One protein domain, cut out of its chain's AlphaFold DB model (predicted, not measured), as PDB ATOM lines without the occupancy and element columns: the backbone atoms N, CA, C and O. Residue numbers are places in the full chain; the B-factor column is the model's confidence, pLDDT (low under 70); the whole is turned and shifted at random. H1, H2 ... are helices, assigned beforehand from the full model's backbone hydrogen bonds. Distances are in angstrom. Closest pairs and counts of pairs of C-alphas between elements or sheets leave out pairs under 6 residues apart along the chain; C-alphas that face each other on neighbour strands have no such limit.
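Overview. This is residues 4 to 95 of the 168 residues of an uncharacterized protein of Vibrio owensii (UniProt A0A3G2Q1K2). The longest helix, H3, and H5 run the same way with a gap between them; H4 bridges one side of this pair and H6 crosses the other. H2 stands across their beginnings, H1 packs on the far side of H2, and a long loop, residues 31 to 42, swings wide between H2 and H3. The printed part has 92 residues with six named helices, H1 to H6 in chain order, and no named strand: all helix. It is compact, with a radius of gyration of the C-alphas of 12.7 A, spanning 33 by 26 by 18 A.

Along the chain. H3, residues 43 to 58, is 21.8 A long from C-alpha 43 at (16.534, -43.341, -19.837). H4 is residues 62 to 68, and H5, residues 72 to 81, is 14.4 A long. H2, residues 22 to 30, is 12.0 A long. H1, residues 4 to 14, is 15.4 A long from C-alpha 4 at (25.047, -44.623, -31.975). H6, residues 86 to 93, ends at (14.042, -26.721, -22.968).

Arrangement. Helix packing is mostly crossed, with no touching pair at a shallow tilt. H3 touches H4 at a steep tilt of 69 degrees, only just short of about perpendicular; C-alphas 55 and 62 are closest, 5.2 A. With residues 43 to 47 alone H3 touches H2, closest at C-alphas 43 and 30, 4.8 A. H2 touches H1, closest at C-alphas 25 and 6, 4.2 A. H6 touches H2, about perpendicular at 87 degrees, closest at C-alphas 87 and 23, 5.4 A. H5 and H3 are close but not clearly touching, closest at C-alphas 79 and 54, 7.8 A. H1 and H5 are apart. Every O i to N i+4 pair is within hydrogen-bond range in H1, H2, H3, H5 and H6; in H4, 2 of 3.

Size, cuts and confidence. The C-alphas farthest apart, of Glu 38 and Tyr 83, are 36.3 A apart. The printed part has no cut. The link H2 to H3 is long. Residue 38 alone is under pLDDT 70.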
ATOM      1  N   GLU A   4      23.717 -45.248 -32.000       90.06
ATOM      2  CA  GLU A   4      25.047 -44.623 -31.975       90.06
ATOM      3  C   GLU A   4      25.025 -43.193 -32.543       90.06
ATOM      4  O   GLU A   4      25.514 -42.255 -31.920       90.06
ATOM      5  N   GLU A   5      24.356 -43.005 -33.683       92.62
ATOM      6  CA  GLU A   5      24.154 -41.698 -34.315       92.62
ATOM      7  C   GLU A   5      23.362 -40.741 -33.409       92.62
ATOM      8  O   GLU A   5      23.701 -39.565 -33.288       92.62
ATOM      9  N   ALA A   6      22.328 -41.242 -32.726       93.75
ATOM     10  CA  ALA A   6      21.557 -40.445 -31.777       93.75
ATOM     11  C   ALA A   6      22.409 -40.002 -30.574       93.75
ATOM     12  O   ALA A   6      22.352 -38.841 -30.175       93.75
ATOM     13  N   ILE A   7      23.223 -40.903 -30.021       90.75
ATOM     14  CA  ILE A   7      24.141 -40.605 -28.913       90.75
ATOM     15  C   ILE A   7      25.185 -39.572 -29.348       90.75
ATOM     16  O   ILE A   7      25.424 -38.608 -28.620       90.75
ATOM     17  N   ALA A   8      25.752 -39.714 -30.547       88.12
ATOM     18  CA  ALA A   8      26.702 -38.753 -31.100       88.12
ATOM     19  C   ALA A   8      26.088 -37.349 -31.233       88.12
ATOM     20  O   ALA A   8      26.719 -36.366 -30.848       88.12
ATOM     21  N   ILE A   9      24.836 -37.251 -31.697       92.12
ATOM     22  CA  ILE A   9      24.089 -35.986 -31.757       92.12
ATOM     23  C   ILE A   9      23.935 -35.372 -30.358       92.12
ATOM     24  O   ILE A   9      24.219 -34.190 -30.172       92.12
ATOM     25  N   LEU A  10      23.506 -36.147 -29.357       89.94
ATOM     26  CA  LEU A  10      23.335 -35.615 -28.001       89.94
ATOM     27  C   LEU A  10      24.676 -35.187 -27.382       89.94
ATOM     28  O   LEU A  10      24.753 -34.125 -26.768       89.94
ATOM     29  N   ASN A  11      25.750 -35.945 -27.610       84.88
ATOM     30  CA  ASN A  11      27.091 -35.577 -27.150       84.88
ATOM     31  C   ASN A  11      27.573 -34.286 -27.816       84.88
ATOM     32  O   ASN A  11      28.110 -33.406 -27.149       84.88
ATOM     33  N   ALA A  12      27.349 -34.133 -29.119       83.50
ATOM     34  CA  ALA A  12      27.734 -32.930 -29.839       83.50
ATOM     35  C   ALA A  12      26.978 -31.683 -29.332       83.50
ATOM     36  O   ALA A  12      27.586 -30.623 -29.194       83.50
ATOM     37  N   ASP A  13      25.697 -31.813 -28.967       86.69
ATOM     38  CA  ASP A  13      24.934 -30.745 -28.301       86.69
ATOM     39  C   ASP A  13      25.564 -30.332 -26.960       86.69
ATOM     40  O   ASP A  13      25.778 -29.142 -26.715       86.69
ATOM     41  N   LEU A  14      25.943 -31.307 -26.128       78.81
ATOM     42  CA  LEU A  14      26.649 -31.053 -24.869       78.81
ATOM     43  C   LEU A  14      27.999 -30.347 -25.085       78.81
ATOM     44  O   LEU A  14      28.397 -29.492 -24.294       78.81
ATOM     45  N   LEU A  15      28.676 -30.643 -26.195       76.00
ATOM     46  CA  LEU A  15      29.917 -29.984 -26.608       76.00
ATOM     47  C   LEU A  15      29.693 -28.573 -27.181       76.00
ATOM     48  O   LEU A  15      30.653 -27.867 -27.484       76.00
ATOM     49  N   GLY A  16      28.447 -28.107 -27.297       75.44
ATOM     50  CA  GLY A  16      28.123 -26.798 -27.866       75.44
ATOM     51  C   GLY A  16      27.984 -26.776 -29.383       75.44
ATOM     52  O   GLY A  16      27.895 -25.695 -29.966       75.44
ATOM     53  N   LEU A  17      27.980 -27.935 -30.036       83.38
ATOM     54  CA  LEU A  17      27.802 -28.032 -31.476       83.38
ATOM     55  C   LEU A  17      26.313 -28.125 -31.791       83.38
ATOM     56  O   LEU A  17      25.632 -29.060 -31.376       83.38
ATOM     57  N   LYS A  18      25.812 -27.175 -32.577       86.81
ATOM     58  CA  LYS A  18      24.418 -27.168 -33.019       86.81
ATOM     59  C   LYS A  18      24.095 -28.418 -33.845       86.81
ATOM     60  O   LYS A  18      24.790 -28.704 -34.816       86.81
ATOM     61  N   GLN A  19      22.998 -29.095 -33.508       89.88
ATOM     62  CA  GLN A  19      22.543 -30.313 -34.187       89.88
ATOM     63  C   GLN A  19      21.163 -30.133 -34.824       89.88
ATOM     64  O   GLN A  19      20.240 -29.640 -34.180       89.88
ATOM     65  N   GLU A  20      20.998 -30.568 -36.075       88.00
ATOM     66  CA  GLU A  20      19.728 -30.428 -36.811       88.00
ATOM     67  C   GLU A  20      18.660 -31.453 -36.392       88.00
ATOM     68  O   GLU A  20      17.461 -31.174 -36.471       88.00
ATOM     69  N   ASP A  21      19.090 -32.618 -35.900       94.38
ATOM     70  CA  ASP A  21      18.237 -33.787 -35.646       94.38
ATOM     71  C   ASP A  21      18.039 -34.116 -34.153       94.38
ATOM     72  O   ASP A  21      17.565 -35.194 -33.779       94.38
ATOM     73  N   TYR A  22      18.346 -33.157 -33.281       94.88
ATOM     74  CA  TYR A  22      18.332 -33.317 -31.826       94.88
ATOM     75  C   TYR A  22      17.035 -33.916 -31.268       94.88
ATOM     76  O   TYR A  22      17.067 -34.845 -30.465       94.88
ATOM     77  N   ALA A  23      15.874 -33.423 -31.709       95.12
ATOM     78  CA  ALA A  23      14.585 -33.906 -31.211       95.12
ATOM     79  C   ALA A  23      14.362 -35.402 -31.507       95.12
ATOM     80  O   ALA A  23      13.796 -36.126 -30.687       95.12
ATOM     81  N   ASN A  24      14.822 -35.874 -32.669       95.50
ATOM     82  CA  ASN A  24      14.744 -37.285 -33.035       95.50
ATOM     83  C   ASN A  24      15.750 -38.117 -32.231       95.50
ATOM     84  O   ASN A  24      15.381 -39.186 -31.743       95.50
ATOM     85  N   ALA A  25      16.970 -37.607 -32.041       95.88
ATOM     86  CA  ALA A  25      17.999 -38.249 -31.230       95.88
ATOM     87  C   ALA A  25      17.555 -38.419 -29.770       95.88
ATOM     88  O   ALA A  25      17.597 -39.528 -29.240       95.88
ATOM     89  N   TRP A  26      17.008 -37.363 -29.156       95.94
ATOM     90  CA  TRP A  26      16.486 -37.408 -27.789       95.94
ATOM     91  C   TRP A  26      15.425 -38.497 -27.623       95.94
ATOM     92  O   TRP A  26      15.493 -39.299 -26.698       95.94
ATOM     93  N   LEU A  27      14.443 -38.553 -28.532       96.25
ATOM     94  CA  LEU A  27      13.392 -39.571 -28.481       96.25
ATOM     95  C   LEU A  27      13.931 -40.981 -28.766       96.25
ATOM     96  O   LEU A  27      13.403 -41.945 -28.221       96.25
ATOM     97  N   LYS A  28      14.955 -41.137 -29.610       95.62
ATOM     98  CA  LYS A  28      15.570 -42.447 -29.858       95.62
ATOM     99  C   LYS A  28      16.282 -42.963 -28.606       95.62
ATOM    100  O   LYS A  28      16.071 -44.121 -28.265       95.62
ATOM    101  N   VAL A  29      17.049 -42.119 -27.913       94.75
ATOM    102  CA  VAL A  29      17.769 -42.505 -26.686       94.75
ATOM    103  C   VAL A  29      16.808 -42.697 -25.507       94.75
ATOM    104  O   VAL A  29      16.871 -43.720 -24.838       94.75
ATOM    105  N   ALA A  30      15.848 -41.790 -25.296       95.19
ATOM    106  CA  ALA A  30      14.920 -41.856 -24.158       95.19
ATOM    107  C   ALA A  30      13.983 -43.082 -24.164       95.19
ATOM    108  O   ALA A  30      13.391 -43.398 -23.137       95.19
ATOM    109  N   PHE A  31      13.804 -43.735 -25.315       95.25
ATOM    110  CA  PHE A  31      12.905 -44.879 -25.487       95.25
ATOM    111  C   PHE A  31      13.599 -46.090 -26.133       95.25
ATOM    112  O   PHE A  31      12.927 -46.905 -26.772       95.25
ATOM    113  N   THR A  32      14.930 -46.186 -26.061       92.88
ATOM    114  CA  THR A  32      15.632 -47.369 -26.575       92.88
ATOM    115  C   THR A  32      15.442 -48.566 -25.637       92.88
ATOM    116  O   THR A  32      15.272 -48.400 -24.439       92.88
ATOM    117  N   GLU A  33      15.452 -49.784 -26.167       88.88
ATOM    118  CA  GLU A  33      15.514 -51.017 -25.354       88.88
ATOM    119  C   GLU A  33      16.942 -51.591 -25.315       88.88
ATOM    120  O   GLU A  33      17.204 -52.598 -24.663       88.88
ATOM    121  N   GLU A  34      17.856 -50.958 -26.052       88.62
ATOM    122  CA  GLU A  34      19.269 -51.322 -26.131       88.62
ATOM    123  C   GLU A  34      20.000 -50.902 -24.843       88.62
ATOM    124  O   GLU A  34      19.618 -49.923 -24.196       88.62
ATOM    125  N   ASP A  35      21.054 -51.639 -24.480       81.81
ATOM    126  CA  ASP A  35      21.870 -51.329 -23.305       81.81
ATOM    127  C   ASP A  35      22.620 -50.000 -23.494       81.81
ATOM    128  O   ASP A  35      23.215 -49.741 -24.541       81.81
ATOM    129  N   LEU A  36      22.569 -49.160 -22.464       83.75
ATOM    130  CA  LEU A  36      23.187 -47.837 -22.405       83.75
ATOM    131  C   LEU A  36      24.319 -47.770 -21.372       83.75
ATOM    132  O   LEU A  36      24.771 -46.671 -21.060       83.75
ATOM    133  N   SER A  37      24.771 -48.913 -20.847       76.19
ATOM    134  CA  SER A  37      25.806 -49.017 -19.810       76.19
ATOM    135  C   SER A  37      27.122 -48.305 -20.152       76.19
ATOM    136  O   SER A  37      27.797 -47.818 -19.249       76.19
ATOM    137  N   GLU A  38      27.457 -48.182 -21.437       69.75
ATOM    138  CA  GLU A  38      28.639 -47.455 -21.931       69.75
ATOM    139  C   GLU A  38      28.355 -45.984 -22.300       69.75
ATOM    140  O   GLU A  38      29.228 -45.282 -22.805       69.75
ATOM    141  N   SER A  39      27.135 -45.492 -22.074       75.50
ATOM    142  CA  SER A  39      26.725 -44.123 -22.399       75.50
ATOM    143  C   SER A  39      26.520 -43.268 -21.147       75.50
ATOM    144  O   SER A  39      26.217 -43.768 -20.068       75.50
ATOM    145  N   ASN A  40      26.584 -41.944 -21.308       72.44
ATOM    146  CA  ASN A  40      26.276 -40.993 -20.233       72.44
ATOM    147  C   ASN A  40      24.766 -40.734 -20.055       72.44
ATOM    148  O   ASN A  40      24.377 -39.800 -19.350       72.44
ATOM    149  N   TYR A  41      23.906 -41.504 -20.729       83.19
ATOM    150  CA  TYR A  41      22.470 -41.254 -20.788       83.19
ATOM    151  C   TYR A  41      21.689 -42.298 -19.995       83.19
ATOM    152  O   TYR A  41      21.705 -43.484 -20.309       83.19
ATOM    153  N   ASP A  42      20.932 -41.826 -19.007       86.62
ATOM    154  CA  ASP A  42      19.966 -42.628 -18.264       86.62
ATOM    155  C   ASP A  42      18.544 -42.380 -18.793       86.62
ATOM    156  O   ASP A  42      18.041 -41.250 -18.787       86.62
ATOM    157  N   GLN A  43      17.875 -43.443 -19.250       89.44
ATOM    158  CA  GLN A  43      16.534 -43.341 -19.837       89.44
ATOM    159  C   GLN A  43      15.503 -42.813 -18.848       89.44
ATOM    160  O   GLN A  43      14.657 -41.996 -19.218       89.44
ATOM    161  N   ASP A  44      15.563 -43.262 -17.592       89.31
ATOM    162  CA  ASP A  44      14.577 -42.887 -16.584       89.31
ATOM    163  C   ASP A  44      14.623 -41.372 -16.334       89.31
ATOM    164  O   ASP A  44      13.577 -40.704 -16.356       89.31
ATOM    165  N   THR A  45      15.837 -40.825 -16.234       88.06
ATOM    166  CA  THR A  45      16.138 -39.395 -16.136       88.06
ATOM    167  C   THR A  45      15.685 -38.636 -17.382       88.06
ATOM    168  O   THR A  45      15.016 -37.606 -17.267       88.06
ATOM    169  N   MET A  46      15.965 -39.136 -18.589       93.00
ATOM    170  CA  MET A  46      15.523 -38.479 -19.827       93.00
ATOM    171  C   MET A  46      13.993 -38.409 -19.937       93.00
ATOM    172  O   MET A  46      13.438 -37.361 -20.294       93.00
ATOM    173  N   LEU A  47      13.291 -39.489 -19.585       93.88
ATOM    174  CA  LEU A  47      11.827 -39.520 -19.512       93.88
ATOM    175  C   LEU A  47      11.294 -38.598 -18.407       93.88
ATOM    176  O   LEU A  47      10.224 -37.992 -18.542       93.88
ATOM    177  N   ASP A  48      12.049 -38.441 -17.321       93.50
ATOM    178  CA  ASP A  48      11.693 -37.557 -16.213       93.50
ATOM    179  C   ASP A  48      11.741 -36.087 -16.615       93.50
ATOM    180  O   ASP A  48      10.786 -35.338 -16.382       93.50
ATOM    181  N   LEU A  49      12.800 -35.701 -17.317       93.25
ATOM    182  CA  LEU A  49      12.943 -34.375 -17.898       93.25
ATOM    183  C   LEU A  49      11.856 -34.107 -18.944       93.25
ATOM    184  O   LEU A  49      11.186 -33.073 -18.873       93.25
ATOM    185  N   LEU A  50      11.604 -35.050 -19.856       94.38
ATOM    186  CA  LEU A  50      10.564 -34.907 -20.878       94.38
ATOM    187  C   LEU A  50       9.170 -34.721 -20.258       94.38
ATOM    188  O   LEU A  50       8.439 -33.798 -20.625       94.38
ATOM    189  N   SER A  51       8.809 -35.557 -19.281       94.25
ATOM    190  CA  SER A  51       7.526 -35.446 -18.577       94.25
ATOM    191  C   SER A  51       7.408 -34.137 -17.788       94.25
ATOM    192  O   SER A  51       6.338 -33.526 -17.763       94.25
ATOM    193  N   SER A  52       8.510 -33.657 -17.198       94.00
ATOM    194  CA  SER A  52       8.570 -32.362 -16.514       94.00
ATOM    195  C   SER A  52       8.289 -31.210 -17.474       94.00
ATOM    196  O   SER A  52       7.435 -30.367 -17.196       94.00
ATOM    197  N   VAL A  53       8.941 -31.181 -18.639       93.75
ATOM    198  CA  VAL A  53       8.724 -30.107 -19.612       93.75
ATOM    199  C   VAL A  53       7.309 -30.165 -20.193       93.75
ATOM    200  O   VAL A  53       6.633 -29.138 -20.237       93.75
ATOM    201  N   LEU A  54       6.811 -31.348 -20.562       93.31
ATOM    202  CA  LEU A  54       5.452 -31.498 -21.088       93.31
ATOM    203  C   LEU A  54       4.372 -31.144 -20.055       93.31
ATOM    204  O   LEU A  54       3.345 -30.581 -20.430       93.31
ATOM    205  N   SER A  55       4.600 -31.387 -18.758       94.06
ATOM    206  CA  SER A  55       3.673 -30.954 -17.697       94.06
ATOM    207  C   SER A  55       3.468 -29.442 -17.677       94.06
ATOM    208  O   SER A  55       2.336 -28.971 -17.587       94.06
ATOM    209  N   LYS A  56       4.543 -28.675 -17.884       91.69
ATOM    210  CA  LYS A  56       4.487 -27.208 -17.950       91.69
ATOM    211  C   LYS A  56       3.726 -26.706 -19.177       91.69
ATOM    212  O   LYS A  56       3.065 -25.681 -19.084       91.69
ATOM    213  N   GLN A  57       3.816 -27.417 -20.303       90.56
ATOM    214  CA  GLN A  57       3.163 -27.019 -21.559       90.56
ATOM    215  C   GLN A  57       1.690 -27.436 -21.630       90.56
ATOM    216  O   GLN A  57       0.875 -26.735 -22.215       90.56
ATOM    217  N   THR A  58       1.343 -28.576 -21.034       88.44
ATOM    218  CA  THR A  58      -0.015 -29.144 -21.100       88.44
ATOM    219  C   THR A  58      -0.877 -28.800 -19.884       88.44
ATOM    220  O   THR A  58      -2.087 -28.997 -19.919       88.44
ATOM    221  N   GLY A  59      -0.271 -28.336 -18.783       84.44
ATOM    222  CA  GLY A  59      -0.946 -28.153 -17.494       84.44
ATOM    223  C   GLY A  59      -1.288 -29.466 -16.775       84.44
ATOM    224  O   GLY A  59      -1.898 -29.440 -15.706       84.44
ATOM    225  N   GLY A  60      -0.909 -30.616 -17.340       86.69
ATOM    226  CA  GLY A  60      -1.123 -31.933 -16.746       86.69
ATOM    227  C   GLY A  60      -0.109 -32.265 -15.651       86.69
ATOM    228  O   GLY A  60       1.003 -31.744 -15.619       86.69
ATOM    229  N   THR A  61      -0.461 -33.181 -14.749       92.88
ATOM    230  CA  THR A  61       0.462 -33.654 -13.707       92.88
ATOM    231  C   THR A  61       1.596 -34.486 -14.315       92.88
ATOM    232  O   THR A  61       1.345 -35.425 -15.072       92.88
ATOM    233  N   LYS A  62       2.848 -34.200 -13.930       93.56
ATOM    234  CA  LYS A  62       4.054 -34.902 -14.411       93.56
ATOM    235  C   LYS A  62       3.951 -36.429 -14.327       93.56
ATOM    236  O   LYS A  62       4.295 -37.104 -15.289       93.56
ATOM    237  N   SER A  63       3.455 -36.977 -13.216       92.00
ATOM    238  CA  SER A  63       3.310 -38.430 -13.026       92.00
ATOM    239  C   SER A  63       2.332 -39.064 -14.020       92.00
ATOM    240  O   SER A  63       2.619 -40.119 -14.581       92.00
ATOM    241  N   VAL A  64       1.210 -38.392 -14.290       91.31
ATOM    242  CA  VAL A  64       0.219 -38.826 -15.286       91.31
ATOM    243  C   VAL A  64       0.832 -38.791 -16.680       91.31
ATOM    244  O   VAL A  64       0.718 -39.759 -17.425       91.31
ATOM    245  N   ILE A  65       1.546 -37.715 -17.010       93.19
ATOM    246  CA  ILE A  65       2.257 -37.596 -18.285       93.19
ATOM    247  C   ILE A  65       3.286 -38.716 -18.429       93.19
ATOM    248  O   ILE A  65       3.249 -39.436 -19.419       93.19
ATOM    249  N   ARG A  66       4.144 -38.928 -17.424       94.19
ATOM    250  CA  ARG A  66       5.150 -39.997 -17.426       94.19
ATOM    251  C   ARG A  66       4.518 -41.367 -17.682       94.19
ATOM    252  O   ARG A  66       5.026 -42.110 -18.509       94.19
ATOM    253  N   SER A  67       3.381 -41.668 -17.048       91.44
ATOM    254  CA  SER A  67       2.717 -42.977 -17.167       91.44
ATOM    255  C   SER A  67       2.266 -43.345 -18.585       91.44
ATOM    256  O   SER A  67       2.112 -44.524 -18.891       91.44
ATOM    257  N   VAL A  68       2.063 -42.358 -19.461       90.44
ATOM    258  CA  VAL A  68       1.641 -42.593 -20.850       90.44
ATOM    259  C   VAL A  68       2.786 -42.430 -21.856       90.44
ATOM    260  O   VAL A  68       2.614 -42.742 -23.033       90.44
ATOM    261  N   LEU A  69       3.963 -41.966 -21.423       93.25
ATOM    262  CA  LEU A  69       5.172 -41.895 -22.243       93.25
ATOM    263  C   LEU A  69       5.879 -43.256 -22.235       93.25
ATOM    264  O   LEU A  69       6.890 -43.434 -21.572       93.25
ATOM    265  N   HIS A  70       5.346 -44.215 -22.990       91.75
ATOM    266  CA  HIS A  70       5.936 -45.553 -23.137       91.75
ATOM    267  C   HIS A  70       6.641 -45.764 -24.491       91.75
ATOM    268  O   HIS A  70       7.086 -46.860 -24.802       91.75
ATOM    269  N   SER A  71       6.614 -44.769 -25.384       94.50
ATOM    270  CA  SER A  71       7.240 -44.846 -26.711       94.50
ATOM    271  C   SER A  71       7.365 -43.454 -27.344       94.50
ATOM    272  O   SER A  71       6.589 -42.553 -26.990       94.50
ATOM    273  N   PRO A  72       8.212 -43.285 -28.377       94.25
ATOM    274  CA  PRO A  72       8.295 -42.035 -29.132       94.25
ATOM    275  C   PRO A  72       6.952 -41.628 -29.754       94.25
ATOM    276  O   PRO A  72       6.600 -40.450 -29.788       94.25
ATOM    277  N   ASN A  73       6.172 -42.603 -30.230       94.44
ATOM    278  CA  ASN A  73       4.865 -42.349 -30.837       94.44
ATOM    279  C   ASN A  73       3.832 -41.885 -29.807       94.44
ATOM    280  O   ASN A  73       3.022 -41.011 -30.115       94.44
ATOM    281  N   ALA A  74       3.881 -42.411 -28.581       94.62
ATOM    282  CA  ALA A  74       3.022 -41.946 -27.496       94.62
ATOM    283  C   ALA A  74       3.341 -40.495 -27.103       94.62
ATOM    284  O   ALA A  74       2.422 -39.688 -26.954       94.62
ATOM    285  N   ALA A  75       4.628 -40.135 -27.039       94.06
ATOM    286  CA  ALA A  75       5.059 -38.755 -26.808       94.06
ATOM    287  C   ALA A  75       4.534 -37.802 -27.895       94.06
ATOM    288  O   ALA A  75       3.912 -36.782 -27.591       94.06
ATOM    289  N   LYS A  76       4.705 -38.172 -29.172       94.00
ATOM    290  CA  LYS A  76       4.201 -37.401 -30.322       94.00
ATOM    291  C   LYS A  76       2.678 -37.257 -30.293       94.00
ATOM    292  O   LYS A  76       2.159 -36.163 -30.499       94.00
ATOM    293  N   ALA A  77       1.958 -38.340 -30.003       94.06
ATOM    294  CA  ALA A  77       0.501 -38.334 -29.932       94.06
ATOM    295  C   ALA A  77      -0.019 -37.448 -28.790       94.06
ATOM    296  O   ALA A  77      -0.988 -36.712 -28.983       94.06
ATOM    297  N   MET A  78       0.618 -37.483 -27.616       93.25
ATOM    298  CA  MET A  78       0.277 -36.584 -26.513       93.25
ATOM    299  C   MET A  78       0.492 -35.124 -26.901       93.25
ATOM    300  O   MET A  78      -0.404 -34.307 -26.687       93.25
ATOM    301  N   ALA A  79       1.660 -34.797 -27.456       93.19
ATOM    302  CA  ALA A  79       1.983 -33.432 -27.847       93.19
ATOM    303  C   ALA A  79       0.963 -32.899 -28.868       93.19
ATOM    304  O   ALA A  79       0.369 -31.845 -28.649       93.19
ATOM    305  N   ALA A  80       0.640 -33.695 -29.894       93.56
ATOM    306  CA  ALA A  80      -0.362 -33.346 -30.900       93.56
ATOM    307  C   ALA A  80      -1.762 -33.110 -30.302       93.56
ATOM    308  O   ALA A  80      -2.425 -32.138 -30.656       93.56
ATOM    309  N   ARG A  81      -2.206 -33.956 -29.359       93.19
ATOM    310  CA  ARG A  81      -3.512 -33.803 -28.683       93.19
ATOM    311  C   ARG A  81      -3.621 -32.532 -27.843       93.19
ATOM    312  O   ARG A  81      -4.730 -32.063 -27.616       93.19
ATOM    313  N   ASN A  82      -2.493 -32.004 -27.379       92.31
ATOM    314  CA  ASN A  82      -2.430 -30.792 -26.567       92.31
ATOM    315  C   ASN A  82      -1.947 -29.571 -27.365       92.31
ATOM    316  O   ASN A  82      -1.639 -28.548 -26.762       92.31
ATOM    317  N   TYR A  83      -1.873 -29.664 -28.698       94.31
ATOM    318  CA  TYR A  83      -1.382 -28.589 -29.571       94.31
ATOM    319  C   TYR A  83       0.033 -28.098 -29.210       94.31
ATOM    320  O   TYR A  83       0.356 -26.923 -29.364       94.31
ATOM    321  N   VAL A  84       0.885 -29.007 -28.732       94.44
ATOM    322  CA  VAL A  84       2.280 -28.740 -28.372       94.44
ATOM    323  C   VAL A  84       3.196 -29.165 -29.518       94.44
ATOM    324  O   VAL A  84       3.160 -30.318 -29.952       94.44
ATOM    325  N   ASP A  85       4.063 -28.259 -29.973       95.25
ATOM    326  CA  ASP A  85       5.168 -28.607 -30.872       95.25
ATOM    327  C   ASP A  85       6.289 -29.288 -30.075       95.25
ATOM    328  O   ASP A  85       7.078 -28.642 -29.381       95.25
ATOM    329  N   LEU A  86       6.352 -30.618 -30.164       94.44
ATOM    330  CA  LEU A  86       7.326 -31.412 -29.421       94.44
ATOM    331  C   LEU A  86       8.773 -31.099 -29.824       94.44
ATOM    332  O   LEU A  86       9.645 -31.119 -28.960       94.44
ATOM    333  N   LYS A  87       9.030 -30.798 -31.106       95.25
ATOM    334  CA  LYS A  87      10.380 -30.464 -31.575       95.25
ATOM    335  C   LYS A  87      10.840 -29.181 -30.899       95.25
ATOM    336  O   LYS A  87      11.860 -29.185 -30.217       95.25
ATOM    337  N   TRP A  88      10.031 -28.129 -31.002       94.06
ATOM    338  CA  TRP A  88      10.320 -26.851 -30.358       94.06
ATOM    339  C   TRP A  88      10.505 -26.992 -28.844       94.06
ATOM    340  O   TRP A  88      11.400 -26.374 -28.272       94.06
ATOM    341  N   VAL A  89       9.693 -27.824 -28.183       94.25
ATOM    342  CA  VAL A  89       9.813 -28.068 -26.739       94.25
ATOM    343  C   VAL A  89      11.159 -28.697 -26.378       94.25
ATOM    344  O   VAL A  89      11.815 -28.221 -25.450       94.25
ATOM    345  N   LEU A  90      11.567 -29.751 -27.089       94.31
ATOM    346  CA  LEU A  90      12.843 -30.435 -26.856       94.31
ATOM    347  C   LEU A  90      14.022 -29.487 -27.103       94.31
ATOM    348  O   LEU A  90      14.891 -29.349 -26.244       94.31
ATOM    349  N   GLU A  91      14.007 -28.771 -28.227       92.62
ATOM    350  CA  GLU A  91      15.070 -27.833 -28.601       92.62
ATOM    351  C   GLU A  91      15.151 -26.647 -27.633       92.62
ATOM    352  O   GLU A  91      16.216 -26.292 -27.151       92.62
ATOM    353  N   ARG A  92      14.024 -26.055 -27.240       91.12
ATOM    354  CA  ARG A  92      14.044 -24.914 -26.317       91.12
ATOM    355  C   ARG A  92      14.470 -25.315 -24.909       91.12
ATOM    356  O   ARG A  92      15.213 -24.593 -24.241       91.12
ATOM    357  N   HIS A  93      13.943 -26.422 -24.396       90.88
ATOM    358  CA  HIS A  93      14.042 -26.721 -22.968       90.88
ATOM    359  C   HIS A  93      15.148 -27.708 -22.615       90.88
ATOM    360  O   HIS A  93      15.704 -27.571 -21.527       90.88
ATOM    361  N   LEU A  94      15.511 -28.630 -23.507       91.12
ATOM    362  CA  LEU A  94      16.424 -29.732 -23.186       91.12
ATOM    363  C   LEU A  94      17.767 -29.649 -23.916       91.12
ATOM    364  O   LEU A  94      18.771 -30.026 -23.323       91.12
ATOM    365  N   MET A  95      17.805 -29.077 -25.120       90.25
ATOM    366  CA  MET A  95      19.042 -28.824 -25.873       90.25
ATOM    367  C   MET A  95      19.967 -27.852 -25.132       90.25
ATOM    368  O   MET A  95      19.473 -26.943 -24.462       90.25
TER     369      MET A  95